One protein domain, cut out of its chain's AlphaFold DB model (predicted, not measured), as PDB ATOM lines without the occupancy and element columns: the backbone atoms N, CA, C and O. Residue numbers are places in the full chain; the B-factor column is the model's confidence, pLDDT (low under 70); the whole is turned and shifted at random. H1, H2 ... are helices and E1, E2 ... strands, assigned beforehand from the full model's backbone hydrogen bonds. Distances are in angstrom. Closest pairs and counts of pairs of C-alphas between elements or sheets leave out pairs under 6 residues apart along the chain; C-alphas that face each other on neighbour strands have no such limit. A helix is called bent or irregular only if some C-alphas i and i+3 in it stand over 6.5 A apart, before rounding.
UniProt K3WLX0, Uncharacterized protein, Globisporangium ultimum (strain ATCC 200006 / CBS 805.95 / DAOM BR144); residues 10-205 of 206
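What this domain is: This is residues 10 to 205 of the 206 residues of an uncharacterized protein of Globisporangium ultimum (strain ATCC 200006 / CBS 805.95 / DAOM BR144) (UniProt K3WLX0). A strongly twisted antiparallel sheet of five strands makes the body, with the long hairpin E1 and E2 at one side and the meander E3, E4, E5 at the other, each strand of the meander the antiparallel neighbour of the one before. The short helices H4, H5 and H6 cover one face of this sheet and H1 is on the opposite face, while H3 lies at one end of the longest axis and H9 and H10 at the other. The printed part has 196 residues, with ten named helices and five named strands in the order H1 H2 H3 E1 E2 E3 E4 E5 H4 H5 H6 H7 H8 H9 H10; the sheet's order is E2 E1 E3 E4 E5. The class is mixed, helices and strands, and the whole is compact, with a radius of gyration of the C-alphas of 17.7 A and spans of 55 by 41 by 31 A.

Where its parts are: Residues 10 to 28 hold no named element. H1 is residues 29 to 34, beginning at C-alpha 29 at (228.721, 365.246, 288.321), and H2 is residues 38 to 43. H3, residues 51 to 57, is irregular: C-alphas 52 and 55 are 7.6 A apart. E1, residues 59 to 70, is 33.9 A long and bends by 52 degrees at residue 67. E2, residues 75 to 85, is 32.0 A long. After residues 86 to 104, E3, residues 105 to 115, is 25.2 A long and bends by 66 degrees at residue 109. E4, residues 120 to 128, is 25.3 A long and ends at C-alpha 128 at (234.249, 363.435, 302.766); E5 is residues 133 to 137, 13.7 A. H4 is residues 138 to 144, H5 residues 146 to 154, 12.4 A, H6 residues 157 to 160, H7 residues 170 to 173, H8 residues 177 to 182 and H9 residues 185 to 190. H10, residues 196 to 202, ends at C-alpha 202 at (218.382, 384.497, 275.027).

How they stand to each other: In the hairpin E1 and E2, N 62 and O 82 are 2.8 A apart. E1 and E3 stand at 118 degrees, with N 63 and O 113 at 2.8 A. In the hairpin E3 and E4, N 109 and O 125 are 2.8 A apart; in the hairpin E4 and E5, N 124 and O 136 are 2.9 A apart. Residues 23 to 24 pair antiparallel with residues 69 to 70 of E1. H5 lies over E3 and runs across the strands at 64 degrees on the local plane, at a height over the sheet of 8.8 A; the C-alphas of Val 108 and Phe 152, their closest, are 6.0 A apart. H4 lies over none of the strands, at a height of 5.0 A. H6 is only just over E1, with 3 of its 4 C-alphas. H1, on the opposite face, lies over none, at a height of 5.2 A. H2, H3 and H8 only graze the sheet, and H7, H9 and H10 are not on it. H5 and H7 touch, the closest C-alphas being those of Val 154 and Ile 171, 6.1 A. H6 and H8 only just touch, with 3 pairs of C-alphas within 8 A, the closest being Ile 157 and Glu 177 at 6.5 A. H8 is close to but not clearly touching H9 and H10. Every O i to N i+4 pair is within hydrogen-bond range in H2, H4, H5 and H8; the counts are 0 of 2 in H1, 0 of 3 in H3, 1 of 2 in H9 and 2 of 3 in H10, and H6 and H7 are too short for such a pair. For O i to N i+3, H1 has 2 of 3 within range and H3 has 3 of 4.

The domain as a whole: The C-alphas of Ser 52 and Ala 193, the two farthest apart, are 56.4 A from each other. The printed part has no cut, and the link from E2 to E3, 19 residues, is long. The mean pLDDT of the printed part is 85.5; residue 17 and residues 187 to 205 are under 70.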
ATOM      1  N   TYR A  10     208.653 375.077 290.018       84.69
ATOM      2  CA  TYR A  10     208.481 374.263 288.815       84.69
ATOM      3  C   TYR A  10     207.316 373.287 288.989       84.69
ATOM      4  O   TYR A  10     207.111 372.775 290.097       84.69
ATOM      5  N   PRO A  11     206.549 373.016 287.918       88.75
ATOM      6  CA  PRO A  11     205.416 372.107 287.991       88.75
ATOM      7  C   PRO A  11     205.868 370.690 288.379       88.75
ATOM      8  O   PRO A  11     207.008 370.307 288.096       88.75
ATOM      9  N   PRO A  12     205.000 369.893 289.024       90.38
ATOM     10  CA  PRO A  12     205.294 368.491 289.281       90.38
ATOM     11  C   PRO A  12     205.435 367.725 287.965       90.38
ATOM     12  O   PRO A  12     204.731 368.007 286.990       90.38
ATOM     13  N   LEU A  13     206.324 366.732 287.946       88.69
ATOM     14  CA  LEU A  13     206.442 365.815 286.820       88.69
ATOM     15  C   LEU A  13     205.096 365.094 286.611       88.69
ATOM     16  O   LEU A  13     204.555 364.536 287.575       88.69
ATOM     17  N   PRO A  14     204.543 365.078 285.384       86.44
ATOM     18  CA  PRO A  14     203.294 364.381 285.113       86.44
ATOM     19  C   PRO A  14     203.370 362.890 285.469       86.44
ATOM     20  O   PRO A  14     204.424 362.264 285.317       86.44
ATOM     21  N   PRO A  15     202.261 362.293 285.934       81.94
ATOM     22  CA  PRO A  15     202.250 360.898 286.335       81.94
ATOM     23  C   PRO A  15     202.559 359.972 285.154       81.94
ATOM     24  O   PRO A  15     202.248 360.248 283.991       81.94
ATOM     25  N   LYS A  16     203.153 358.820 285.472       70.06
ATOM     26  CA  LYS A  16     203.467 357.777 284.492       70.06
ATOM     27  C   LYS A  16     202.174 357.339 283.787       70.06
ATOM     28  O   LYS A  16     201.285 356.797 284.434       70.06
ATOM     29  N   GLY A  17     202.082 357.574 282.477       64.50
ATOM     30  CA  GLY A  17     200.888 357.281 281.667       64.50
ATOM     31  C   GLY A  17     200.180 358.512 281.086       64.50
ATOM     32  O   GLY A  17     199.316 358.352 280.230       64.50
ATOM     33  N   SER A  18     200.566 359.728 281.488       75.00
ATOM     34  CA  SER A  18     200.245 360.956 280.746       75.00
ATOM     35  C   SER A  18     201.045 361.042 279.431       75.00
ATOM     36  O   SER A  18     201.752 360.098 279.070       75.00
ATOM     37  N   ALA A  19     200.926 362.156 278.694       73.50
ATOM     38  CA  ALA A  19     201.694 362.408 277.470       73.50
ATOM     39  C   ALA A  19     203.170 361.989 277.632       73.50
ATOM     40  O   ALA A  19     203.779 362.248 278.672       73.50
ATOM     41  N   ARG A  20     203.731 361.301 276.626       72.00
ATOM     42  CA  ARG A  20     205.104 360.778 276.686       72.00
ATOM     43  C   ARG A  20     206.099 361.933 276.774       72.00
ATOM     44  O   ARG A  20     206.459 362.514 275.760       72.00
ATOM     45  N   LEU A  21     206.570 362.208 277.985       81.56
ATOM     46  CA  LEU A  21     207.707 363.081 278.245       81.56
ATOM     47  C   LEU A  21     208.958 362.218 278.381       81.56
ATOM     48  O   LEU A  21     209.041 361.361 279.264       81.56
ATOM     49  N   ALA A  22     209.930 362.432 277.497       84.25
ATOM     50  CA  ALA A  22     211.256 361.860 277.662       84.25
ATOM     51  C   ALA A  22     212.016 362.705 278.687       84.25
ATOM     52  O   ALA A  22     212.199 363.903 278.486       84.25
ATOM     53  N   ILE A  23     212.423 362.089 279.796       84.75
ATOM     54  CA  ILE A  23     213.177 362.751 280.862       84.75
ATOM     55  C   ILE A  23     214.654 362.430 280.705       84.75
ATOM     56  O   ILE A  23     215.030 361.276 280.499       84.75
ATOM     57  N   VAL A  24     215.476 363.462 280.826       82.00
ATOM     58  CA  VAL A  24     216.927 363.366 280.808       82.00
ATOM     59  C   VAL A  24     217.425 363.461 282.245       82.00
ATOM     60  O   VAL A  24     217.129 364.421 282.960       82.00
ATOM     61  N   LEU A  25     218.169 362.445 282.674       83.50
ATOM     62  CA  LEU A  25     218.836 362.423 283.971       83.50
ATOM     63  C   LEU A  25     220.346 362.566 283.755       83.50
ATOM     64  O   LEU A  25     220.879 361.906 282.862       83.50
ATOM     65  N   PRO A  26     221.034 363.398 284.550       84.31
ATOM     66  CA  PRO A  26     222.475 363.536 284.460       84.31
ATOM     67  C   PRO A  26     223.147 362.221 284.850       84.31
ATOM     68  O   PRO A  26     222.722 361.555 285.796       84.31
ATOM     69  N   THR A  27     224.198 361.848 284.125       84.69
ATOM     70  CA  THR A  27     224.949 360.602 284.351       84.69
ATOM     71  C   THR A  27     226.265 360.821 285.095       84.69
ATOM     72  O   THR A  27     226.816 359.890 285.680       84.69
ATOM     73  N   THR A  28     226.740 362.061 285.143       84.06
ATOM     74  CA  THR A  28     227.981 362.482 285.796       84.06
ATOM     75  C   THR A  28     227.738 363.695 286.691       84.06
ATOM     76  O   THR A  28     226.639 364.251 286.744       84.06
ATOM     77  N   GLY A  29     228.778 364.098 287.423       86.06
ATOM     78  CA  GLY A  29     228.721 365.246 288.321       86.06
ATOM     79  C   GLY A  29     227.822 365.013 289.535       86.06
ATOM     80  O   GLY A  29     227.303 363.930 289.772       86.06
ATOM     81  N   ASP A  30     227.632 366.053 290.341       88.06
ATOM     82  CA  ASP A  30     226.881 365.910 291.594       88.06
ATOM     83  C   ASP A  30     225.360 365.882 291.387       88.06
ATOM     84  O   ASP A  30     224.627 365.455 292.278       88.06
ATOM     85  N   LEU A  31     224.864 366.317 290.222       86.25
ATOM     86  CA  LEU A  31     223.435 366.241 289.918       86.25
ATOM     87  C   LEU A  31     222.972 364.791 289.727       86.25
ATOM     88  O   LEU A  31     221.852 364.480 290.133       86.25
ATOM     89  N   CYS A  32     223.821 363.899 289.192       87.44
ATOM     90  CA  CYS A  32     223.445 362.495 288.982       87.44
ATOM     91  C   CYS A  32     223.079 361.798 290.299       87.44
ATOM     92  O   CYS A  32     222.149 360.991 290.354       87.44
ATOM     93  N   VAL A  33     223.755 362.190 291.384       88.06
ATOM     94  CA  VAL A  33     223.543 361.674 292.737       88.06
ATOM     95  C   VAL A  33     222.139 362.007 293.253       88.06
ATOM     96  O   VAL A  33     221.491 361.177 293.891       88.06
ATOM     97  N   ARG A  34     221.629 363.201 292.936       87.00
ATOM     98  CA  ARG A  34     220.301 363.660 293.376       87.00
ATOM     99  C   ARG A  34     219.176 362.964 292.629       87.00
ATOM    100  O   ARG A  34     218.129 362.689 293.209       87.00
ATOM    101  N   SER A  35     219.406 362.635 291.360       85.31
ATOM    102  CA  SER A  35     218.439 361.964 290.490       85.31
ATOM    103  C   SER A  35     218.510 360.434 290.524       85.31
ATOM    104  O   SER A  35     217.874 359.782 289.695       85.31
ATOM    105  N   LEU A  36     219.259 359.836 291.461       86.38
ATOM    106  CA  LEU A  36     219.359 358.378 291.571       86.38
ATOM    107  C   LEU A  36     217.974 357.737 291.685       86.38
ATOM    108  O   LEU A  36     217.142 358.170 292.485       86.38
ATOM    109  N   LEU A  37     217.747 356.670 290.928       83.81
ATOM    110  CA  LEU A  37     216.539 355.856 291.043       83.81
ATOM    111  C   LEU A  37     216.505 355.112 292.396       83.81
ATOM    112  O   LEU A  37     217.543 355.014 293.056       83.81
ATOM    113  N   PRO A  38     215.339 354.598 292.839       86.88
ATOM    114  CA  PRO A  38     215.178 354.039 294.185       86.88
ATOM    115  C   PRO A  38     216.195 352.956 294.568       86.88
ATOM    116  O   PRO A  38     216.752 353.019 295.658       86.88
ATOM    117  N   GLU A  39     216.473 352.004 293.678       89.12
ATOM    118  CA  GLU A  39     217.394 350.898 293.963       89.12
ATOM    119  C   GLU A  39     218.863 351.365 294.077       89.12
ATOM    120  O   GLU A  39     219.460 351.151 295.135       89.12
ATOM    121  N   PRO A  40     219.446 352.091 293.095       90.50
ATOM    122  CA  PRO A  40     220.782 352.676 293.251       90.50
ATOM    123  C   PRO A  40     220.909 353.609 294.460       90.50
ATOM    124  O   PRO A  40     221.960 353.668 295.096       90.50
ATOM    125  N   PHE A  41     219.844 354.342 294.793       92.81
ATOM    126  CA  PHE A  41     219.809 355.187 295.982       92.81
ATOM    127  C   PHE A  41     219.918 354.363 297.268       92.81
ATOM    128  O   PHE A  41     220.744 354.680 298.122       92.81
ATOM    129  N   GLN A  42     219.124 353.298 297.394       93.38
ATOM    130  CA  GLN A  42     219.124 352.430 298.570       93.38
ATOM    131  C   GLN A  42     220.505 351.803 298.809       93.38
ATOM    132  O   GLN A  42     220.993 351.799 299.936       93.38
ATOM    133  N   GLN A  43     221.185 351.365 297.746       92.56
ATOM    134  CA  GLN A  43     222.544 350.809 297.825       92.56
ATOM    135  C   GLN A  43     223.589 351.814 298.341       92.56
ATOM    136  O   GLN A  43     224.628 351.414 298.861       92.56
ATOM    137  N   GLN A  44     223.317 353.114 298.218       93.25
ATOM    138  CA  GLN A  44     224.208 354.200 298.633       93.25
ATOM    139  C   GLN A  44     223.749 354.870 299.939       93.25
ATOM    140  O   GLN A  44     224.311 355.886 300.356       93.25
ATOM    141  N   LEU A  45     222.732 354.318 300.605       94.75
ATOM    142  CA  LEU A  45     222.153 354.864 301.829       94.75
ATOM    143  C   LEU A  45     222.953 354.438 303.075       94.75
ATOM    144  O   LEU A  45     222.426 353.843 304.009       94.75
ATOM    145  N   VAL A  46     224.257 354.721 303.081       95.94
ATOM    146  CA  VAL A  46     225.143 354.467 304.229       95.94
ATOM    147  C   VAL A  46     224.941 355.576 305.262       95.94
ATOM    148  O   VAL A  46     225.436 356.685 305.078       95.94
ATOM    149  N   ILE A  47     224.187 355.300 306.327       95.69
ATOM    150  CA  ILE A  47     223.749 356.305 307.310       95.69
ATOM    151  C   ILE A  47     224.618 356.260 308.566       95.69
ATOM    152  O   ILE A  47     224.825 355.190 309.135       95.69
ATOM    153  N   HIS A  48     225.058 357.426 309.041       94.81
ATOM    154  CA  HIS A  48     225.520 357.586 310.417       94.81
ATOM    155  C   HIS A  48     224.347 357.927 311.332       94.81
ATOM    156  O   HIS A  48     223.541 358.803 311.020       94.81
ATOM    157  N   GLY A  49     224.267 357.271 312.482       89.50
ATOM    158  CA  GLY A  49     223.213 357.511 313.456       89.50
ATOM    159  C   GLY A  49     223.673 357.243 314.878       89.50
ATOM    160  O   GLY A  49     224.637 356.515 315.118       89.50
ATOM    161  N   ASP A  50     222.966 357.843 315.830       84.62
ATOM    162  CA  ASP A  50     223.077 357.436 317.225       84.62
ATOM    163  C   ASP A  50     222.332 356.108 317.419       84.62
ATOM    164  O   ASP A  50     221.199 355.933 316.963       84.62
ATOM    165  N   SER A  51     222.967 355.182 318.131       80.62
ATOM    166  CA  SER A  51     222.358 353.952 318.638       80.62
ATOM    167  C   SER A  51     220.998 354.173 319.317       80.62
ATOM    168  O   SER A  51     220.099 353.349 319.153       80.62
ATOM    169  N   SER A  52     220.798 355.306 320.002       82.94
ATOM    170  CA  SER A  52     219.522 355.661 320.639       82.94
ATOM    171  C   SER A  52     218.364 355.828 319.641       82.94
ATOM    172  O   SER A  52     217.200 355.650 319.998       82.94
ATOM    173  N   GLN A  53     218.670 356.111 318.372       82.88
ATOM    174  CA  GLN A  53     217.699 356.343 317.301       82.88
ATOM    175  C   GLN A  53     217.449 355.104 316.437       82.88
ATOM    176  O   GLN A  53     216.673 355.163 315.485       82.88
ATOM    177  N   PHE A  54     218.060 353.961 316.759       83.00
ATOM    178  CA  PHE A  54     217.968 352.745 315.951       83.00
ATOM    179  C   PHE A  54     216.519 352.307 315.680       83.00
ATOM    180  O   PHE A  54     216.176 351.918 314.565       83.00
ATOM    181  N   ALA A  55     215.637 352.455 316.674       88.00
ATOM    182  CA  ALA A  55     214.218 352.133 316.545       88.00
ATOM    183  C   ALA A  55     213.514 352.928 315.428       88.00
ATOM    184  O   ALA A  55     212.575 352.424 314.813       88.00
ATOM    185  N   MET A  56     213.984 354.141 315.116       90.44
ATOM    186  CA  MET A  56     213.436 354.961 314.031       90.44
ATOM    187  C   MET A  56     213.715 354.351 312.655       90.44
ATOM    188  O   MET A  56     212.923 354.546 311.738       90.44
ATOM    189  N   TYR A  57     214.792 353.575 312.524       93.06
ATOM    190  CA  TYR A  57     215.194 352.922 311.277       93.06
ATOM    191  C   TYR A  57     214.625 351.510 311.119       93.06
ATOM    192  O   TYR A  57     214.788 350.911 310.060       93.06
ATOM    193  N   ALA A  58     213.911 350.979 312.119       92.56
ATOM    194  CA  ALA A  58     213.269 349.669 312.009       92.56
ATOM    195  C   ALA A  58     212.273 349.622 310.836       92.56
ATOM    196  O   ALA A  58     212.253 348.659 310.070       92.56
ATOM    197  N   LYS A  59     211.479 350.690 310.675       95.12
ATOM    198  CA  LYS A  59     210.586 350.912 309.533       95.12
ATOM    199  C   LYS A  59     210.290 352.399 309.391       95.12
ATOM    200  O   LYS A  59     209.674 352.995 310.271       95.12
ATOM    201  N   PHE A  60     210.677 352.980 308.269       96.50
ATOM    202  CA  PHE A  60     210.561 354.406 308.008       96.50
ATOM    203  C   PHE A  60     210.253 354.676 306.542       96.50
ATOM    204  O   PHE A  60     210.314 353.798 305.684       96.50
ATOM    205  N   VAL A  61     209.869 355.911 306.253       97.19
ATOM    206  CA  VAL A  61     209.663 356.384 304.891       97.19
ATOM    207  C   VAL A  61     210.698 357.443 304.583       97.19
ATOM    208  O   VAL A  61     210.872 358.382 305.356       97.19
ATOM    209  N   VAL A  62     211.333 357.306 303.426       97.12
ATOM    210  CA  VAL A  62     212.223 358.303 302.844       97.12
ATOM    211  C   VAL A  62     211.477 359.055 301.750       97.12
ATOM    212  O   VAL A  62     210.889 358.456 300.845       97.12
ATOM    213  N   LEU A  63     211.503 360.377 301.842       96.56
ATOM    214  CA  LEU A  63     210.997 361.312 300.852       96.56
ATOM    215  C   LEU A  63     212.173 362.038 300.208       96.56
ATOM    216  O   LEU A  63     212.978 362.676 300.890       96.56
ATOM    217  N   ARG A  64     212.225 361.977 298.884       95.31
ATOM    218  CA  ARG A  64     213.201 362.673 298.050       95.31
ATOM    219  C   ARG A  64     212.486 363.646 297.142       95.31
ATOM    220  O   ARG A  64     211.446 363.300 296.581       95.31
ATOM    221  N   LYS A  65     213.059 364.834 296.988       93.44
ATOM    222  CA  LYS A  65     212.605 365.848 296.041       93.44
ATOM    223  C   LYS A  65     213.801 366.337 295.247       93.44
ATOM    224  O   LYS A  65     214.826 366.663 295.836       93.44
ATOM    225  N   PHE A  66     213.670 366.372 293.932       90.56
ATOM    226  CA  PHE A  66     214.715 366.853 293.034       90.56
ATOM    227  C   PHE A  66     214.089 367.381 291.748       90.56
ATOM    228  O   PHE A  66     212.981 366.989 291.376       90.56
ATOM    229  N   ILE A  67     214.786 368.290 291.076       88.81
ATOM    230  CA  ILE A  67     214.414 368.725 289.734       88.81
ATOM    231  C   ILE A  67     214.822 367.662 288.704       88.81
ATOM    232  O   ILE A  67     215.839 366.990 288.860       88.81
ATOM    233  N   VAL A  68     214.022 367.509 287.652       87.81
ATOM    234  CA  VAL A  68     214.349 366.748 286.439       87.81
ATOM    235  C   VAL A  68     214.064 367.598 285.210       87.81
ATOM    236  O   VAL A  68     213.289 368.552 285.282       87.81
ATOM    237  N   MET A  69     214.659 367.229 284.078       86.38
ATOM    238  CA  MET A  69     214.487 367.948 282.823       86.38
ATOM    239  C   MET A  69     213.902 367.056 281.728       86.38
ATOM    240  O   MET A  69     214.285 365.894 281.610       86.38
ATOM    241  N   SER A  70     212.992 367.587 280.911       86.25
ATOM    242  CA  SER A  70     212.560 366.920 279.679       86.25
ATOM    243  C   SER A  70     213.614 367.027 278.575       86.25
ATOM    244  O   SER A  70     214.471 367.906 278.583       86.25
ATOM    245  N   SER A  71     213.526 366.184 277.550       82.56
ATOM    246  CA  SER A  71     214.338 366.321 276.333       82.56
ATOM    247  C   SER A  71     214.135 367.661 275.613       82.56
ATOM    248  O   SER A  71     214.968 368.054 274.801       82.56
ATOM    249  N   GLU A  72     213.032 368.356 275.903       82.12
ATOM    250  CA  GLU A  72     212.693 369.677 275.367       82.12
ATOM    251  C   GLU A  72     213.202 370.827 276.251       82.12
ATOM    252  O   GLU A  72     213.001 371.988 275.910       82.12
ATOM    253  N   GLY A  73     213.899 370.528 277.354       78.69
ATOM    254  CA  GLY A  73     214.509 371.518 278.245       78.69
ATOM    255  C   GLY A  73     213.583 372.089 279.319       78.69
ATOM    256  O   GLY A  73     213.973 373.021 280.025       78.69
ATOM    257  N   ASP A  74     212.375 371.544 279.466       84.00
ATOM    258  CA  ASP A  74     211.453 371.945 280.525       84.00
ATOM    259  C   ASP A  74     211.835 371.293 281.850       84.00
ATOM    260  O   ASP A  74     212.147 370.102 281.919       84.00
ATOM    261  N   LEU A  75     211.788 372.082 282.920       85.81
ATOM    262  CA  LEU A  75     212.116 371.645 284.272       85.81
ATOM    263  C   LEU A  75     210.860 371.281 285.061       85.81
ATOM    264  O   LEU A  75     209.885 372.035 285.089       85.81
ATOM    265  N   TYR A  76     210.934 370.159 285.772       88.44
ATOM    266  CA  TYR A  76     209.866 369.639 286.618       88.44
ATOM    267  C   TYR A  76     210.397 369.273 287.997       88.44
ATOM    268  O   TYR A  76     211.551 368.876 288.144       88.44
ATOM    269  N   THR A  77     209.534 369.336 289.007       90.88
ATOM    270  CA  THR A  77     209.815 368.759 290.324       90.88
ATOM    271  C   THR A  77     209.390 367.296 290.359       90.88
ATOM    272  O   THR A  77     208.256 366.948 290.032       90.88
ATOM    273  N   GLN A  78     210.292 366.421 290.791       91.19
ATOM    274  CA  GLN A  78     210.014 365.012 291.022       91.19
ATOM    275  C   GLN A  78     210.058 364.721 292.518       91.19
ATOM    276  O   GLN A  78     211.011 365.079 293.208       91.19
ATOM    277  N   THR A  79     209.022 364.047 293.019       92.62
ATOM    278  CA  THR A  79     208.967 363.561 294.401       92.62
ATOM    279  C   THR A  79     208.923 362.042 294.401       92.62
ATOM    280  O   THR A  79     208.043 361.440 293.791       92.62
ATOM    281  N   VAL A  80     209.858 361.416 295.109       92.69
ATOM    282  CA  VAL A  80     209.923 359.962 295.268       92.69
ATOM    283  C   VAL A  80     209.740 359.616 296.737       92.69
ATOM    284  O   VAL A  80     210.372 360.208 297.611       92.69
ATOM    285  N   ARG A  81     208.857 358.653 297.000       94.94
ATOM    286  CA  ARG A  81     208.566 358.134 298.334       94.94
ATOM    287  C   ARG A  81     208.900 356.649 298.373       94.94
ATOM    288  O   ARG A  81     208.338 355.885 297.590       94.94
ATOM    289  N   THR A  82     209.747 356.250 299.314       95.44
ATOM    290  CA  THR A  82     210.188 354.860 299.468       95.44
ATOM    291  C   THR A  82     210.049 354.436 300.924       95.44
ATOM    292  O   THR A  82     210.532 355.124 301.820       95.44
ATOM    293  N   SER A  83     209.367 353.319 301.165       96.19
ATOM    294  CA  SER A  83     209.326 352.687 302.486       96.19
ATOM    295  C   SER A  83     210.550 351.795 302.634       96.19
ATOM    296  O   SER A  83     210.763 350.943 301.777       96.19
ATOM    297  N   LEU A  84     211.319 351.994 303.698       95.94
ATOM    298  CA  LEU A  84     212.531 351.241 304.005       95.94
ATOM    299  C   LEU A  84     212.480 350.734 305.449       95.94
ATOM    300  O   LEU A  84     211.770 351.274 306.302       95.94
ATOM    301  N   GLY A  85     213.256 349.704 305.733       94.56
ATOM    302  CA  GLY A  85     213.584 349.256 307.074       94.56
ATOM    303  C   GLY A  85     215.085 349.093 307.250       94.56
ATOM    304  O   GLY A  85     215.884 349.331 306.349       94.56
ATOM    305  N   PHE A  86     215.481 348.648 308.434       92.50
ATOM    306  CA  PHE A  86     216.890 348.479 308.769       92.50
ATOM    307  C   PHE A  86     217.601 347.481 307.838       92.50
ATOM    308  O   PHE A  86     218.745 347.693 307.443       92.50
ATOM    309  N   ASN A  87     216.887 346.433 307.421       93.31
ATOM    310  CA  ASN A  87     217.409 345.398 306.526       93.31
ATOM    311  C   ASN A  87     217.636 345.893 305.090       93.31
ATOM    312  O   ASN A  87     218.348 345.242 304.330       93.31
ATOM    313  N   ASP A  88     217.042 347.032 304.730       94.25
ATOM    314  CA  ASP A  88     217.217 347.669 303.430       94.25
ATOM    315  C   ASP A  88     218.490 348.521 303.367       94.25
ATOM    316  O   ASP A  88     218.908 348.909 302.274       94.25
ATOM    317  N   LEU A  89     219.100 348.822 304.520       93.00
ATOM    318  CA  LEU A  89     220.320 349.613 304.592       93.00
ATOM    319  C   LEU A  89     221.533 348.799 304.120       93.00
ATOM    320  O   LEU A  89     221.623 347.597 304.400       93.00
ATOM    321  N   PRO A  90     222.518 349.438 303.464       93.25
ATOM    322  CA  PRO A  90     223.760 348.781 303.088       93.25
ATOM    323  C   PRO A  90     224.421 348.116 304.295       93.25
ATOM    324  O   PRO A  90     224.615 348.739 305.339       93.25
ATOM    325  N   GLN A  91     224.773 346.837 304.139       91.81
ATOM    326  CA  GLN A  91     225.386 346.022 305.197       91.81
ATOM    327  C   GLN A  91     224.529 345.908 306.472       91.81
ATOM    328  O   GLN A  91     225.061 345.515 307.507       91.81
ATOM    329  N   GLN A  92     223.232 346.244 306.397       92.12
ATOM    330  CA  GLN A  92     222.272 346.185 307.501       92.12
ATOM    331  C   GLN A  92     222.843 346.828 308.766       92.12
ATOM    332  O   GLN A  92     222.902 346.209 309.828       92.12
ATOM    333  N   ARG A  93     223.378 348.048 308.634       90.38
ATOM    334  CA  ARG A  93     223.999 348.758 309.753       90.38
ATOM    335  C   ARG A  93     223.856 350.266 309.650       90.38
ATOM    336  O   ARG A  93     223.836 350.836 308.563       90.38
ATOM    337  N   LEU A  94     223.848 350.895 310.821       92.25
ATOM    338  CA  LEU A  94     224.149 352.311 310.976       92.25
ATOM    339  C   LEU A  94     225.620 352.446 311.359       92.25
ATOM    340  O   LEU A  94     226.140 351.668 312.161       92.25
ATOM    341  N   LEU A  95     226.289 353.438 310.791       92.94
ATOM    342  CA  LEU A  95     227.605 353.849 311.246       92.94
ATOM    343  C   LEU A  95     227.459 354.705 312.504       92.94
ATOM    344  O   LEU A  95     226.498 355.462 312.647       92.94
ATOM    345  N   SER A  96     228.422 354.616 313.415       91.31
ATOM    346  CA  SER A  96     228.464 355.512 314.569       91.31
ATOM    347  C   SER A  96     228.612 356.961 314.118       91.31
ATOM    348  O   SER A  96     229.210 357.243 313.072       91.31
ATOM    349  N   LEU A  97     228.087 357.886 314.923       90.38
ATOM    350  CA  LEU A  97     228.295 359.307 314.674       90.38
ATOM    351  C   LEU A  97     229.800 359.620 314.669       90.38
ATOM    352  O   LEU A  97     230.499 359.266 315.622       90.38
ATOM    353  N   PRO A  98     230.311 360.251 313.602       86.81
ATOM    354  CA  PRO A  98     231.719 360.585 313.512       86.81
ATOM    355  C   PRO A  98     232.036 361.779 314.416       86.81
ATOM    356  O   PRO A  98     231.194 362.651 314.634       86.81
ATOM    357  N   ASN A  99     233.271 361.841 314.912       86.50
ATOM    358  CA  ASN A  99     233.815 363.075 315.471       86.50
ATOM    359  C   ASN A  99     234.339 363.919 314.304       86.50
ATOM    360  O   ASN A  99     235.337 363.545 313.695       86.50
ATOM    361  N   ILE A 100     233.621 364.986 313.947       85.88
ATOM    362  CA  ILE A 100     233.830 365.694 312.680       85.88
ATOM    363  C   ILE A 100     234.686 366.946 312.894       85.88
ATOM    364  O   ILE A 100     234.322 367.830 313.668       85.88
ATOM    365  N   SER A 101     235.788 367.046 312.156       85.31
ATOM    366  CA  SER A 101     236.614 368.247 312.022       85.31
ATOM    367  C   SER A 101     236.095 369.151 310.893       85.31
ATOM    368  O   SER A 101     235.610 368.628 309.888       85.31
ATOM    369  N   PRO A 102     236.246 370.491 310.965       77.38
ATOM    370  CA  PRO A 102     235.754 371.437 309.947       77.38
ATOM    371  C   PRO A 102     236.227 371.214 308.500       77.38
ATOM    372  O   PRO A 102     235.712 371.858 307.589       77.38
ATOM    373  N   TRP A 103     237.198 370.330 308.269       78.44
ATOM    374  CA  TRP A 103     237.770 370.028 306.950       78.44
ATOM    375  C   TRP A 103     237.417 368.628 306.434       78.44
ATOM    376  O   TRP A 103     237.802 368.262 305.324       78.44
ATOM    377  N   ASP A 104     236.690 367.840 307.224       90.38
ATOM    378  CA  ASP A 104     236.391 366.448 306.884       90.38
ATOM    379  C   ASP A 104     235.327 366.339 305.797       90.38
ATOM    380  O   ASP A 104     235.350 365.396 305.010       90.38
ATOM    381  N   ILE A 105     234.407 367.304 305.735       95.62
ATOM    382  CA  ILE A 105     233.341 367.362 304.739       95.62
ATOM    383  C   ILE A 105     233.670 368.455 303.734       95.62
ATOM    384  O   ILE A 105     233.832 369.618 304.094       95.62
ATOM    385  N   VAL A 106     233.717 368.081 302.458       95.62
ATOM    386  CA  VAL A 106     234.022 369.006 301.358       95.62
ATOM    387  C   VAL A 106     232.777 369.432 300.589       95.62
ATOM    388  O   VAL A 106     232.810 370.431 299.873       95.62
ATOM    389  N   LYS A 107     231.670 368.682 300.701       95.69
ATOM    390  CA  LYS A 107     230.430 368.990 299.978       95.69
ATOM    391  C   LYS A 107     229.192 368.360 300.607       95.69
ATOM    392  O   LYS A 107     229.252 367.237 301.098       95.69
ATOM    393  N   VAL A 108     228.057 369.047 300.487       96.81
ATOM    394  CA  VAL A 108     226.716 368.482 300.700       96.81
ATOM    395  C   VAL A 108     226.077 368.240 299.331       96.81
ATOM    396  O   VAL A 108     226.003 369.145 298.497       96.81
ATOM    397  N   LEU A 109     225.680 366.998 299.071       95.56
ATOM    398  CA  LEU A 109     225.300 366.509 297.746       95.56
ATOM    399  C   LEU A 109     223.790 366.378 297.570       95.56
ATOM    400  O   LEU A 109     223.275 366.755 296.516       95.56
ATOM    401  N   ASP A 110     223.093 365.861 298.580       95.56
ATOM    402  CA  ASP A 110     221.662 365.555 298.525       95.56
ATOM    403  C   ASP A 110     221.009 365.686 299.913       95.56
ATOM    404  O   ASP A 110     221.703 365.705 300.931       95.56
ATOM    405  N   LEU A 111     219.680 365.766 299.950       96.44
ATOM    406  CA  LEU A 111     218.854 365.839 301.157       96.44
ATOM    407  C   LEU A 111     217.685 364.875 301.018       96.44
ATOM    408  O   LEU A 111     217.031 364.820 299.977       96.44
ATOM    409  N   VAL A 112     217.367 364.180 302.105       97.31
ATOM    410  CA  VAL A 112     216.123 363.429 302.240       97.31
ATOM    411  C   VAL A 112     215.392 363.801 303.518       97.31
ATOM    412  O   VAL A 112     216.000 364.072 304.554       97.31
ATOM    413  N   GLN A 113     214.065 363.749 303.454       97.62
ATOM    414  CA  GLN A 113     213.206 363.798 304.631       97.62
ATOM    415  C   GLN A 113     212.791 362.385 305.001       97.62
ATOM    416  O   GLN A 113     212.227 361.658 304.185       97.62
ATOM    417  N   CYS A 114     213.048 362.008 306.240       97.31
ATOM    418  CA  CYS A 114     212.678 360.719 306.786       97.31
ATOM    419  C   CYS A 114     211.552 360.893 307.801       97.31
ATOM    420  O   CYS A 114     211.496 361.887 308.529       97.31
ATOM    421  N   TYR A 115     210.637 359.933 307.851       96.94
ATOM    422  CA  TYR A 115     209.592 359.939 308.863       96.94
ATOM    423  C   TYR A 115     209.066 358.551 309.195       96.94
ATOM    424  O   TYR A 115     209.048 357.633 308.376       96.94
ATOM    425  N   THR A 116     208.579 358.439 310.421       95.69
ATOM    426  CA  THR A 116     207.721 357.359 310.904       95.69
ATOM    427  C   THR A 116     206.331 357.938 311.184       95.69
ATOM    428  O   THR A 116     206.044 359.091 310.854       95.69
ATOM    429  N   ALA A 117     205.450 357.160 311.815       91.31
ATOM    430  CA  ALA A 117     204.195 357.699 312.338       91.31
ATOM    431  C   ALA A 117     204.420 358.779 313.418       91.31
ATOM    432  O   ALA A 117     203.603 359.686 313.545       91.31
ATOM    433  N   ASN A 118     205.533 358.703 314.158       90.75
ATOM    434  CA  ASN A 118     205.738 359.463 315.396       90.75
ATOM    435  C   ASN A 118     206.917 360.444 315.340       90.75
ATOM    436  O   ASN A 118     207.068 361.262 316.240       90.75
ATOM    437  N   ALA A 119     207.774 360.358 314.322       93.25
ATOM    438  CA  ALA A 119     208.988 361.159 314.235       93.25
ATOM    439  C   ALA A 119     209.273 361.594 312.799       93.25
ATOM    440  O   ALA A 119     208.906 360.911 311.841       93.25
ATOM    441  N   ARG A 120     209.961 362.729 312.663       95.19
ATOM    442  CA  ARG A 120     210.487 363.250 311.400       95.19
ATOM    443  C   ARG A 120     211.916 363.715 311.620       95.19
ATOM    444  O   ARG A 120     212.201 364.309 312.654       95.19
ATOM    445  N   TRP A 121     212.780 363.443 310.659       95.75
ATOM    446  CA  TRP A 121     214.170 363.877 310.672       95.75
ATOM    447  C   TRP A 121     214.659 364.065 309.242       95.75
ATOM    448  O   TRP A 121     214.003 363.656 308.282       95.75
ATOM    449  N   GLU A 122     215.805 364.708 309.091       97.00
ATOM    450  CA  GLU A 122     216.400 364.996 307.795       97.00
ATOM    451  C   GLU A 122     217.810 364.422 307.750       97.00
ATOM    452  O   GLU A 122     218.574 364.524 308.711       97.00
ATOM    453  N   LEU A 123     218.147 363.805 306.620       97.50
ATOM    454  CA  LEU A 123     219.494 363.319 306.358       97.50
ATOM    455  C   LEU A 123     220.052 364.051 305.151       97.50
ATOM    456  O   LEU A 123     219.370 364.202 304.139       97.50
ATOM    457  N   VAL A 124     221.311 364.449 305.240       97.12
ATOM    458  CA  VAL A 124     222.058 365.020 304.123       97.12
ATOM    459  C   VAL A 124     223.158 364.068 303.697       97.12
ATOM    460  O   VAL A 124     223.877 363.516 304.531       97.12
ATOM    461  N   ARG A 125     223.296 363.877 302.388       97.69
ATOM    462  CA  ARG A 125     224.423 363.157 301.809       97.69
ATOM    463  C   ARG A 125     225.609 364.094 301.742       97.69
ATOM    464  O   ARG A 125     225.504 365.182 301.176       97.69
ATOM    465  N   VAL A 126     226.739 363.662 302.272       97.12
ATOM    466  CA  VAL A 126     227.971 364.444 302.290       97.12
ATOM    467  C   VAL A 126     229.080 363.713 301.553       97.12
ATOM    468  O   VAL A 126     229.105 362.483 301.525       97.12
ATOM    469  N   ARG A 127     230.002 364.480 300.969       97.06
ATOM    470  CA  ARG A 127     231.281 363.975 300.470       97.06
ATOM    471  C   ARG A 127     232.372 364.325 301.464       97.06
ATOM    472  O   ARG A 127     232.545 365.497 301.810       97.06
ATOM    473  N   TRP A 128     233.103 363.308 301.883       95.81
ATOM    474  CA  TRP A 128     234.249 363.435 302.766       95.81
ATOM    475  C   TRP A 128     235.496 363.839 301.973       95.81
ATOM    476  O   TRP A 128     235.590 363.574 300.773       95.81
ATOM    477  N   SER A 129     236.484 364.431 302.638       94.88
ATOM    478  CA  SER A 129     237.799 364.743 302.055       94.88
ATOM    479  C   SER A 129     238.523 363.498 301.525       94.88
ATOM    480  O   SER A 129     239.281 363.584 300.564       94.88
ATOM    481  N   SER A 130     238.221 362.323 302.087       93.75
ATOM    482  CA  SER A 130     238.685 361.013 301.609       93.75
ATOM    483  C   SER A 130     238.046 360.556 300.290       93.75
ATOM    484  O   SER A 130     238.436 359.523 299.753       93.75
ATOM    485  N   GLY A 131     237.040 361.274 299.781       92.69
ATOM    486  CA  GLY A 131     236.247 360.888 298.613       92.69
ATOM    487  C   GLY A 131     235.086 359.937 298.922       92.69
ATOM    488  O   GLY A 131     234.264 359.683 298.046       92.69
ATOM    489  N   MET A 132     234.978 359.441 300.160       93.44
ATOM    490  CA  MET A 132     233.821 358.662 300.607       93.44
ATOM    491  C   MET A 132     232.550 359.520 300.571       93.44
ATOM    492  O   MET A 132     232.606 360.744 300.706       93.44
ATOM    493  N   GLU A 133     231.389 358.876 300.468       95.62
ATOM    494  CA  GLU A 133     230.090 359.523 300.627       95.62
ATOM    495  C   GLU A 133     229.234 358.762 301.641       95.62
ATOM    496  O   GLU A 133     229.188 357.532 301.630       95.62
ATOM    497  N   SER A 134     228.564 359.494 302.529       96.56
ATOM    498  CA  SER A 134     227.640 358.918 303.513       96.56
ATOM    499  C   SER A 134     226.546 359.916 303.895       96.56
ATOM    500  O   SER A 134     226.566 361.075 303.472       96.56
ATOM    501  N   TRP A 135     225.561 359.456 304.660       97.25
ATOM    502  CA  TRP A 135     224.416 360.244 305.106       97.25
ATOM    503  C   TRP A 135     224.550 360.608 306.578       97.25
ATOM    504  O   TRP A 135     224.784 359.739 307.419       97.25
ATOM    505  N   LEU A 136     224.370 361.890 306.888       96.25
ATOM    506  CA  LEU A 136     224.430 362.436 308.241       96.25
ATOM    507  C   LEU A 136     223.094 363.086 308.620       96.25
ATOM    508  O   LEU A 136     222.454 363.681 307.749       96.25
ATOM    509  N   PRO A 137     222.699 363.062 309.905       94.94
ATOM    510  CA  PRO A 137     221.666 363.950 310.425       94.94
ATOM    511  C   PRO A 137     221.997 365.406 310.097       94.94
ATOM    512  O   PRO A 137     223.133 365.855 310.305       94.94
ATOM    513  N   ILE A 138     221.018 366.145 309.576       95.25
ATOM    514  CA  ILE A 138     221.230 367.525 309.125       95.25
ATOM    515  C   ILE A 138     221.743 368.427 310.253       95.25
ATOM    516  O   ILE A 138     222.538 369.333 310.010       95.25
ATOM    517  N   GLU A 139     221.361 368.140 311.498       92.75
ATOM    518  CA  GLU A 139     221.723 368.911 312.683       92.75
ATOM    519  C   GLU A 139     223.238 368.912 312.926       92.75
ATOM    520  O   GLU A 139     223.783 369.904 313.416       92.75
ATOM    521  N   LEU A 140     223.941 367.834 312.560       91.94
ATOM    522  CA  LEU A 140     225.402 367.765 312.675       91.94
ATOM    523  C   LEU A 140     226.090 368.667 311.654       91.94
ATOM    524  O   LEU A 140     227.065 369.346 311.985       91.94
ATOM    525  N   VAL A 141     225.566 368.711 310.430       93.38
ATOM    526  CA  VAL A 141     226.100 369.563 309.363       93.38
ATOM    527  C   VAL A 141     225.767 371.026 309.638       93.38
ATOM    528  O   VAL A 141     226.626 371.889 309.490       93.38
ATOM    529  N   GLN A 142     224.564 371.316 310.134       92.38
ATOM    530  CA  GLN A 142     224.138 372.671 310.470       92.38
ATOM    531  C   GLN A 142     224.996 373.311 311.570       92.38
ATOM    532  O   GLN A 142     225.214 374.516 311.538       92.38
ATOM    533  N   ARG A 143     225.500 372.533 312.534       88.69
ATOM    534  CA  ARG A 143     226.353 373.060 313.614       88.69
ATOM    535  C   ARG A 143     227.778 373.372 313.161       88.69
ATOM    536  O   ARG A 143     228.364 374.325 313.658       88.69
ATOM    537  N   ASN A 144     228.325 372.573 312.246       87.75
ATOM    538  CA  ASN A 144     229.761 372.576 311.950       87.75
ATOM    539  C   ASN A 144     230.107 373.087 310.537       87.75
ATOM    540  O   ASN A 144     231.223 373.539 310.309       87.75
ATOM    541  N   PHE A 145     229.161 373.052 309.590       93.19
ATOM    542  CA  PHE A 145     229.392 373.293 308.156       93.19
ATOM    543  C   PHE A 145     228.301 374.165 307.527       93.19
ATOM    544  O   PHE A 145     227.770 373.864 306.453       93.19
ATOM    545  N   VAL A 146     227.964 375.269 308.195       92.88
ATOM    546  CA  VAL A 146     226.883 376.178 307.777       92.88
ATOM    547  C   VAL A 146     227.032 376.615 306.318       92.88
ATOM    548  O   VAL A 146     226.057 376.569 305.577       92.88
ATOM    549  N   ASN A 147     228.242 376.969 305.873       94.06
ATOM    550  CA  ASN A 147     228.473 377.458 304.508       94.06
ATOM    551  C   ASN A 147     228.172 376.398 303.439       94.06
ATOM    552  O   ASN A 147     227.509 376.695 302.446       94.06
ATOM    553  N   LEU A 148     228.591 375.145 303.664       95.44
ATOM    554  CA  LEU A 148     228.292 374.045 302.743       95.44
ATOM    555  C   LEU A 148     226.787 373.774 302.677       95.44
ATOM    556  O   LEU A 148     226.243 373.516 301.603       95.44
ATOM    557  N   LEU A 149     226.103 373.872 303.819       95.56
ATOM    558  CA  LEU A 149     224.661 373.690 303.884       95.56
ATOM    559  C   LEU A 149     223.903 374.846 303.208       95.56
ATOM    560  O   LEU A 149     222.930 374.603 302.499       95.56
ATOM    561  N   GLN A 150     224.377 376.087 303.349       95.44
ATOM    562  CA  GLN A 150     223.826 377.255 302.653       95.44
ATOM    563  C   GLN A 150     223.982 377.140 301.134       95.44
ATOM    564  O   GLN A 150     223.011 377.345 300.405       95.44
ATOM    565  N   GLN A 151     225.165 376.741 300.656       95.19
ATOM    566  CA  GLN A 151     225.383 376.446 299.240       95.19
ATOM    567  C   GLN A 151     224.399 375.384 298.745       95.19
ATOM    568  O   GLN A 151     223.753 375.563 297.711       95.19
ATOM    569  N   PHE A 152     224.234 374.301 299.505       95.00
ATOM    570  CA  PHE A 152     223.311 373.231 299.159       95.00
ATOM    571  C   PHE A 152     221.846 373.689 299.109       95.00
ATOM    572  O   PHE A 152     221.133 373.347 298.162       95.00
ATOM    573  N   TYR A 153     221.388 374.488 300.073       94.25
ATOM    574  CA  TYR A 153     220.022 375.010 300.064       94.25
ATOM    575  C   TYR A 153     219.754 375.887 298.838       94.25
ATOM    576  O   TYR A 153     218.708 375.743 298.209       94.25
ATOM    577  N   VAL A 154     220.708 376.728 298.429       92.19
ATOM    578  CA  VAL A 154     220.586 377.511 297.185       92.19
ATOM    579  C   VAL A 154     220.581 376.592 295.956       92.19
ATOM    580  O   VAL A 154     219.777 376.772 295.040       92.19
ATOM    581  N   ASN A 155     221.415 375.548 295.959       91.81
ATOM    582  CA  ASN A 155     221.478 374.539 294.898       91.81
ATOM    583  C   ASN A 155     220.235 373.634 294.803       91.81
ATOM    584  O   ASN A 155     220.191 372.816 293.885       91.81
ATOM    585  N   THR A 156     219.293 373.707 295.747       91.31
ATOM    586  CA  THR A 156     218.088 372.851 295.815       91.31
ATOM    587  C   THR A 156     216.804 373.637 296.109       91.31
ATOM    588  O   THR A 156     215.759 373.077 296.470       91.31
ATOM    589  N   ILE A 157     216.878 374.964 295.972       89.31
ATOM    590  CA  ILE A 157     215.814 375.901 296.338       89.31
ATOM    591  C   ILE A 157     214.518 375.633 295.566       89.31
ATOM    592  O   ILE A 157     213.429 375.843 296.105       89.31
ATOM    593  N   ASN A 158     214.621 375.135 294.333       87.88
ATOM    594  CA  ASN A 158     213.485 374.900 293.456       87.88
ATOM    595  C   ASN A 158     212.844 373.522 293.698       87.88
ATOM    596  O   ASN A 158     211.625 373.403 293.581       87.88
ATOM    597  N   SER A 159     213.621 372.504 294.088       89.12
ATOM    598  CA  SER A 159     213.103 371.173 294.426       89.12
ATOM    599  C   SER A 159     212.489 371.093 295.820       89.12
ATOM    600  O   SER A 159     211.434 370.485 296.011       89.12
ATOM    601  N   TRP A 160     213.155 371.683 296.814       90.94
ATOM    602  CA  TRP A 160     212.772 371.518 298.216       90.94
ATOM    603  C   TRP A 160     211.989 372.710 298.766       90.94
ATOM    604  O   TRP A 160     211.247 372.545 299.734       90.94
ATOM    605  N   GLY A 161     212.116 373.891 298.153       85.81
ATOM    606  CA  GLY A 161     211.410 375.092 298.597       85.81
ATOM    607  C   GLY A 161     211.906 375.650 299.936       85.81
ATOM    608  O   GLY A 161     211.155 376.343 300.611       85.81
ATOM    609  N   LEU A 162     213.154 375.375 300.333       84.88
ATOM    610  CA  LEU A 162     213.728 375.730 301.646       84.88
ATOM    611  C   LEU A 162     214.143 377.205 301.762       84.88
ATOM    612  O   LEU A 162     215.184 377.517 302.336       84.88
ATOM    613  N   ARG A 163     213.349 378.124 301.209       86.69
ATOM    614  CA  ARG A 163     213.685 379.559 301.124       86.69
ATOM    615  C   ARG A 163     213.945 380.170 302.492       86.69
ATOM    616  O   ARG A 163     214.915 380.897 302.659       86.69
ATOM    617  N   ASP A 164     213.142 379.776 303.473       89.50
ATOM    618  CA  ASP A 164     213.228 380.280 304.845       89.50
ATOM    619  C   ASP A 164     214.508 379.830 305.570       89.50
ATOM    620  O   ASP A 164     214.839 380.353 306.631       89.50
ATOM    621  N   ARG A 165     215.247 378.862 305.008       91.62
ATOM    622  CA  ARG A 165     216.524 378.370 305.552       91.62
ATOM    623  C   ARG A 165     217.748 379.020 304.897       91.62
ATOM    624  O   ARG A 165     218.875 378.732 305.306       91.62
ATOM    625  N   ILE A 166     217.549 379.861 303.881       91.06
ATOM    626  CA  ILE A 166     218.621 380.459 303.084       91.06
ATOM    627  C   ILE A 166     218.894 381.882 303.560       91.06
ATOM    628  O   ILE A 166     218.001 382.727 303.603       91.06
ATOM    629  N   TYR A 167     220.154 382.177 303.869       92.25
ATOM    630  CA  TYR A 167     220.573 383.541 304.158       92.25
ATOM    631  C   TYR A 167     220.580 384.393 302.888       92.25
ATOM    632  O   TYR A 167     220.985 383.949 301.815       92.25
ATOM    633  N   ALA A 168     220.186 385.660 303.021       87.31
ATOM    634  CA  ALA A 168     220.051 386.566 301.882       87.31
ATOM    635  C   ALA A 168     221.349 386.734 301.063       87.31
ATOM    636  O   ALA A 168     221.283 386.887 299.844       87.31
ATOM    637  N   HIS A 169     222.524 386.682 301.708       88.75
ATOM    638  CA  HIS A 169     223.818 386.772 301.019       88.75
ATOM    639  C   HIS A 169     224.128 385.508 300.199       88.75
ATOM    640  O   HIS A 169     224.543 385.625 299.047       88.75
ATOM    641  N   SER A 170     223.811 384.320 300.727       90.94
ATOM    642  CA  SER A 170     224.051 383.021 300.078       90.94
ATOM    643  C   SER A 170     223.444 382.936 298.675       90.94
ATOM    644  O   SER A 170     224.030 382.344 297.773       90.94
ATOM    645  N   ILE A 171     222.278 383.557 298.467       84.69
ATOM    646  CA  ILE A 171     221.566 383.571 297.177       84.69
ATOM    647  C   ILE A 171     222.394 384.228 296.061       84.69
ATOM    648  O   ILE A 171     222.246 383.881 294.889       84.69
ATOM    649  N   ARG A 172     223.236 385.205 296.411       84.94
ATOM    650  CA  ARG A 172     224.083 385.933 295.454       84.94
ATOM    651  C   ARG A 172     225.435 385.256 295.243       84.94
ATOM    652  O   ARG A 172     226.046 385.458 294.202       84.94
ATOM    653  N   GLU A 173     225.888 384.483 296.224       88.19
ATOM    654  CA  GLU A 173     227.210 383.850 296.230       88.19
ATOM    655  C   GLU A 173     227.220 382.481 295.550       88.19
ATOM    656  O   GLU A 173     228.214 382.097 294.932       88.19
ATOM    657  N   TYR A 174     226.118 381.736 295.641       89.31
ATOM    658  CA  TYR A 174     226.054 380.364 295.153       89.31
ATOM    659  C   TYR A 174     225.180 380.226 293.910       89.31
ATOM    660  O   TYR A 174     224.167 380.902 293.745       89.31
ATOM    661  N   LYS A 175     225.559 379.279 293.046       87.94
ATOM    662  CA  LYS A 175     224.747 378.896 291.886       87.94
ATOM    663  C   LYS A 175     223.399 378.349 292.350       87.94
ATOM    664  O   LYS A 175     223.325 377.548 293.275       87.94
ATOM    665  N   THR A 176     222.331 378.732 291.683       86.44
ATOM    666  CA  THR A 176     221.000 378.155 291.886       86.44
ATOM    667  C   THR A 176     220.918 376.727 291.366       86.44
ATOM    668  O   THR A 176     221.734 376.303 290.548       86.44
ATOM    669  N   GLU A 177     219.893 375.989 291.793       85.81
ATOM    670  CA  GLU A 177     219.583 374.672 291.227       85.81
ATOM    671  C   GLU A 177     219.482 374.716 289.694       85.81
ATOM    672  O   GLU A 177     220.113 373.920 289.008       85.81
ATOM    673  N   VAL A 178     218.767 375.702 289.148       83.00
ATOM    674  CA  VAL A 178     218.598 375.891 287.697       83.00
ATOM    675  C   VAL A 178     219.936 376.124 287.000       83.00
ATOM    676  O   VAL A 178     220.203 375.534 285.959       83.00
ATOM    677  N   GLU A 179     220.810 376.952 287.572       85.50
ATOM    678  CA  GLU A 179     222.150 377.189 287.027       85.50
ATOM    679  C   GLU A 179     223.020 375.938 287.030       85.50
ATOM    680  O   GLU A 179     223.827 375.765 286.118       85.50
ATOM    681  N   LEU A 180     222.857 375.046 288.009       84.38
ATOM    682  CA  LEU A 180     223.556 373.764 287.984       84.38
ATOM    683  C   LEU A 180     223.127 372.914 286.784       84.38
ATOM    684  O   LEU A 180     223.991 372.301 286.168       84.38
ATOM    685  N   TRP A 181     221.837 372.910 286.432       83.25
ATOM    686  CA  TRP A 181     221.331 372.212 285.245       83.25
ATOM    687  C   TRP A 181     221.784 372.883 283.942       83.25
ATOM    688  O   TRP A 181     222.340 372.210 283.079       83.25
ATOM    689  N   LEU A 182     221.619 374.206 283.822       78.31
ATOM    690  CA  LEU A 182     221.995 374.986 282.628       78.31
ATOM    691  C   LEU A 182     223.491 374.904 282.300       78.31
ATOM    692  O   LEU A 182     223.875 374.971 281.136       78.31
ATOM    693  N   HIS A 183     224.344 374.801 283.319       78.69
ATOM    694  CA  HIS A 183     225.796 374.762 283.151       78.69
ATOM    695  C   HIS A 183     226.382 373.351 283.297       78.69
ATOM    696  O   HIS A 183     227.602 373.214 283.417       78.69
ATOM    697  N   HIS A 184     225.547 372.309 283.308       77.19
ATOM    698  CA  HIS A 184     226.028 370.934 283.363       77.19
ATOM    699  C   HIS A 184     226.629 370.525 282.013       77.19
ATOM    700  O   HIS A 184     225.982 370.639 280.972       77.19
ATOM    701  N   SER A 185     227.861 370.011 282.020       74.62
ATOM    702  CA  SER A 185     228.632 369.698 280.806       74.62
ATOM    703  C   SER A 185     227.931 368.720 279.862       74.62
ATOM    704  O   SER A 185     228.015 368.873 278.645       74.62
ATOM    705  N   GLU A 186     227.208 367.742 280.408       73.50
ATOM    706  CA  GLU A 186     226.459 366.764 279.610       73.50
ATOM    707  C   GLU A 186     225.389 367.413 278.742       73.50
ATOM    708  O   GLU A 186     225.165 366.972 277.617       73.50
ATOM    709  N   PHE A 187     224.760 368.478 279.237       67.81
ATOM    710  CA  PHE A 187     223.661 369.141 278.552       67.81
ATOM    711  C   PHE A 187     224.110 370.280 277.636       67.81
ATOM    712  O   PHE A 187     223.381 370.649 276.717       67.81
ATOM    713  N   LEU A 188     225.332 370.780 277.827       64.38
ATOM    714  CA  LEU A 188     225.956 371.750 276.927       64.38
ATOM    715  C   LEU A 188     226.362 371.127 275.578       64.38
ATOM    716  O   LEU A 188     226.405 371.837 274.580       64.38
ATOM    717  N   ASN A 189     226.621 369.814 275.536       52.31
ATOM    718  CA  ASN A 189     227.146 369.124 274.347       52.31
ATOM    719  C   ASN A 189     226.129 368.227 273.617       52.31
ATOM    720  O   ASN A 189     226.359 367.865 272.465       52.31
ATOM    721  N   THR A 190     225.025 367.833 274.259       47.97
ATOM    722  CA  THR A 190     224.028 366.913 273.663       47.97
ATOM    723  C   THR A 190     222.939 367.615 272.863       47.97
ATOM    724  O   THR A 190     222.279 366.986 272.036       47.97
ATOM    725  N   CYS A 191     222.754 368.915 273.053       42.81
ATOM    726  CA  CYS A 191     221.773 369.682 272.306       42.81
ATOM    727  C   CYS A 191     222.507 370.479 271.217       42.81
ATOM    728  O   CYS A 191     223.201 371.443 271.520       42.81
ATOM    729  N   GLY A 192     222.387 370.057 269.951       42.69
ATOM    730  CA  GLY A 192     222.900 370.811 268.796       42.69
ATOM    731  C   GLY A 192     222.313 372.230 268.712       42.69
ATOM    732  O   GLY A 192     221.473 372.590 269.524       42.69
ATOM    733  N   ALA A 193     222.714 373.022 267.712       44.91
ATOM    734  CA  ALA A 193     222.477 374.476 267.568       44.91
ATOM    735  C   ALA A 193     221.013 375.009 267.609       44.91
ATOM    736  O   ALA A 193     220.803 376.190 267.347       44.91
ATOM    737  N   ASN A 194     220.030 374.163 267.933       46.09
ATOM    738  CA  ASN A 194     218.643 374.490 268.287       46.09
ATOM    739  C   ASN A 194     218.309 374.028 269.720       46.09
ATOM    740  O   ASN A 194     217.201 373.569 270.010       46.09
ATOM    741  N   ALA A 195     219.294 374.073 270.610       49.09
ATOM    742  CA  ALA A 195     219.184 373.554 271.954       49.09
ATOM    743  C   ALA A 195     218.133 374.344 272.744       49.09
ATOM    744  O   ALA A 195     218.170 375.577 272.719       49.09
ATOM    745  N   PRO A 196     217.259 373.690 273.528       49.34
ATOM    746  CA  PRO A 196     216.353 374.388 274.440       49.34
ATOM    747  C   PRO A 196     217.064 375.426 275.315       49.34
ATOM    748  O   PRO A 196     216.522 376.496 275.580       49.34
ATOM    749  N   TRP A 197     218.322 375.154 275.677       49.09
ATOM    750  CA  TRP A 197     219.216 376.045 276.416       49.09
ATOM    751  C   TRP A 197     219.438 377.410 275.744       49.09
ATOM    752  O   TRP A 197     219.550 378.399 276.460       49.09
ATOM    753  N   GLN A 198     219.438 377.512 274.404       43.34
ATOM    754  CA  GLN A 198     219.547 378.802 273.700       43.34
ATOM    755  C   GLN A 198     218.333 379.698 273.962       43.34
ATOM    756  O   GLN A 198     218.517 380.885 274.206       43.34
ATOM    757  N   ARG A 199     217.113 379.142 274.057       48.59
ATOM    758  CA  ARG A 199     215.922 379.928 274.445       48.59
ATOM    759  C   ARG A 199     216.047 380.510 275.857       48.59
ATOM    760  O   ARG A 199     215.539 381.597 276.113       48.59
ATOM    761  N   TRP A 200     216.731 379.810 276.762       44.81
ATOM    762  CA  TRP A 200     216.978 380.273 278.132       44.81
ATOM    763  C   TRP A 200     218.150 381.263 278.228       44.81
ATOM    764  O   TRP A 200     218.083 382.207 279.016       44.81
ATOM    765  N   VAL A 201     219.202 381.087 277.421       44.50
ATOM    766  CA  VAL A 201     220.316 382.046 277.298       44.50
ATOM    767  C   VAL A 201     219.826 383.362 276.684       44.50
ATOM    768  O   VAL A 201     220.147 384.426 277.212       44.50
ATOM    769  N   ASP A 202     218.966 383.310 275.666       41.47
ATOM    770  CA  ASP A 202     218.382 384.497 275.027       41.47
ATOM    771  C   ASP A 202     217.459 385.292 275.969       41.47
ATOM    772  O   ASP A 202     217.377 386.517 275.866       41.47
ATOM    773  N   MET A 203     216.815 384.634 276.944       40.44
ATOM    774  CA  MET A 203     216.041 385.312 277.998       40.44
ATOM    775  C   MET A 203     216.911 385.991 279.069       40.44
ATOM    776  O   MET A 203     216.398 386.831 279.800       40.44
ATOM    777  N   ARG A 204     218.211 385.667 279.176       38.97
ATOM    778  CA  ARG A 204     219.157 386.367 280.071       38.97
ATOM    779  C   ARG A 204     219.791 387.612 279.439       38.97
ATOM    780  O   ARG A 204     220.415 388.380 280.164       38.97
ATOM    781  N   ILE A 205     219.664 387.798 278.121       32.69
ATOM    782  CA  ILE A 205     220.290 388.903 277.364       32.69
ATOM    783  C   ILE A 205     219.276 390.028 277.037       32.69
ATOM    784  O   ILE A 205     219.596 390.968 276.315       32.69
TER     785      ILE A 205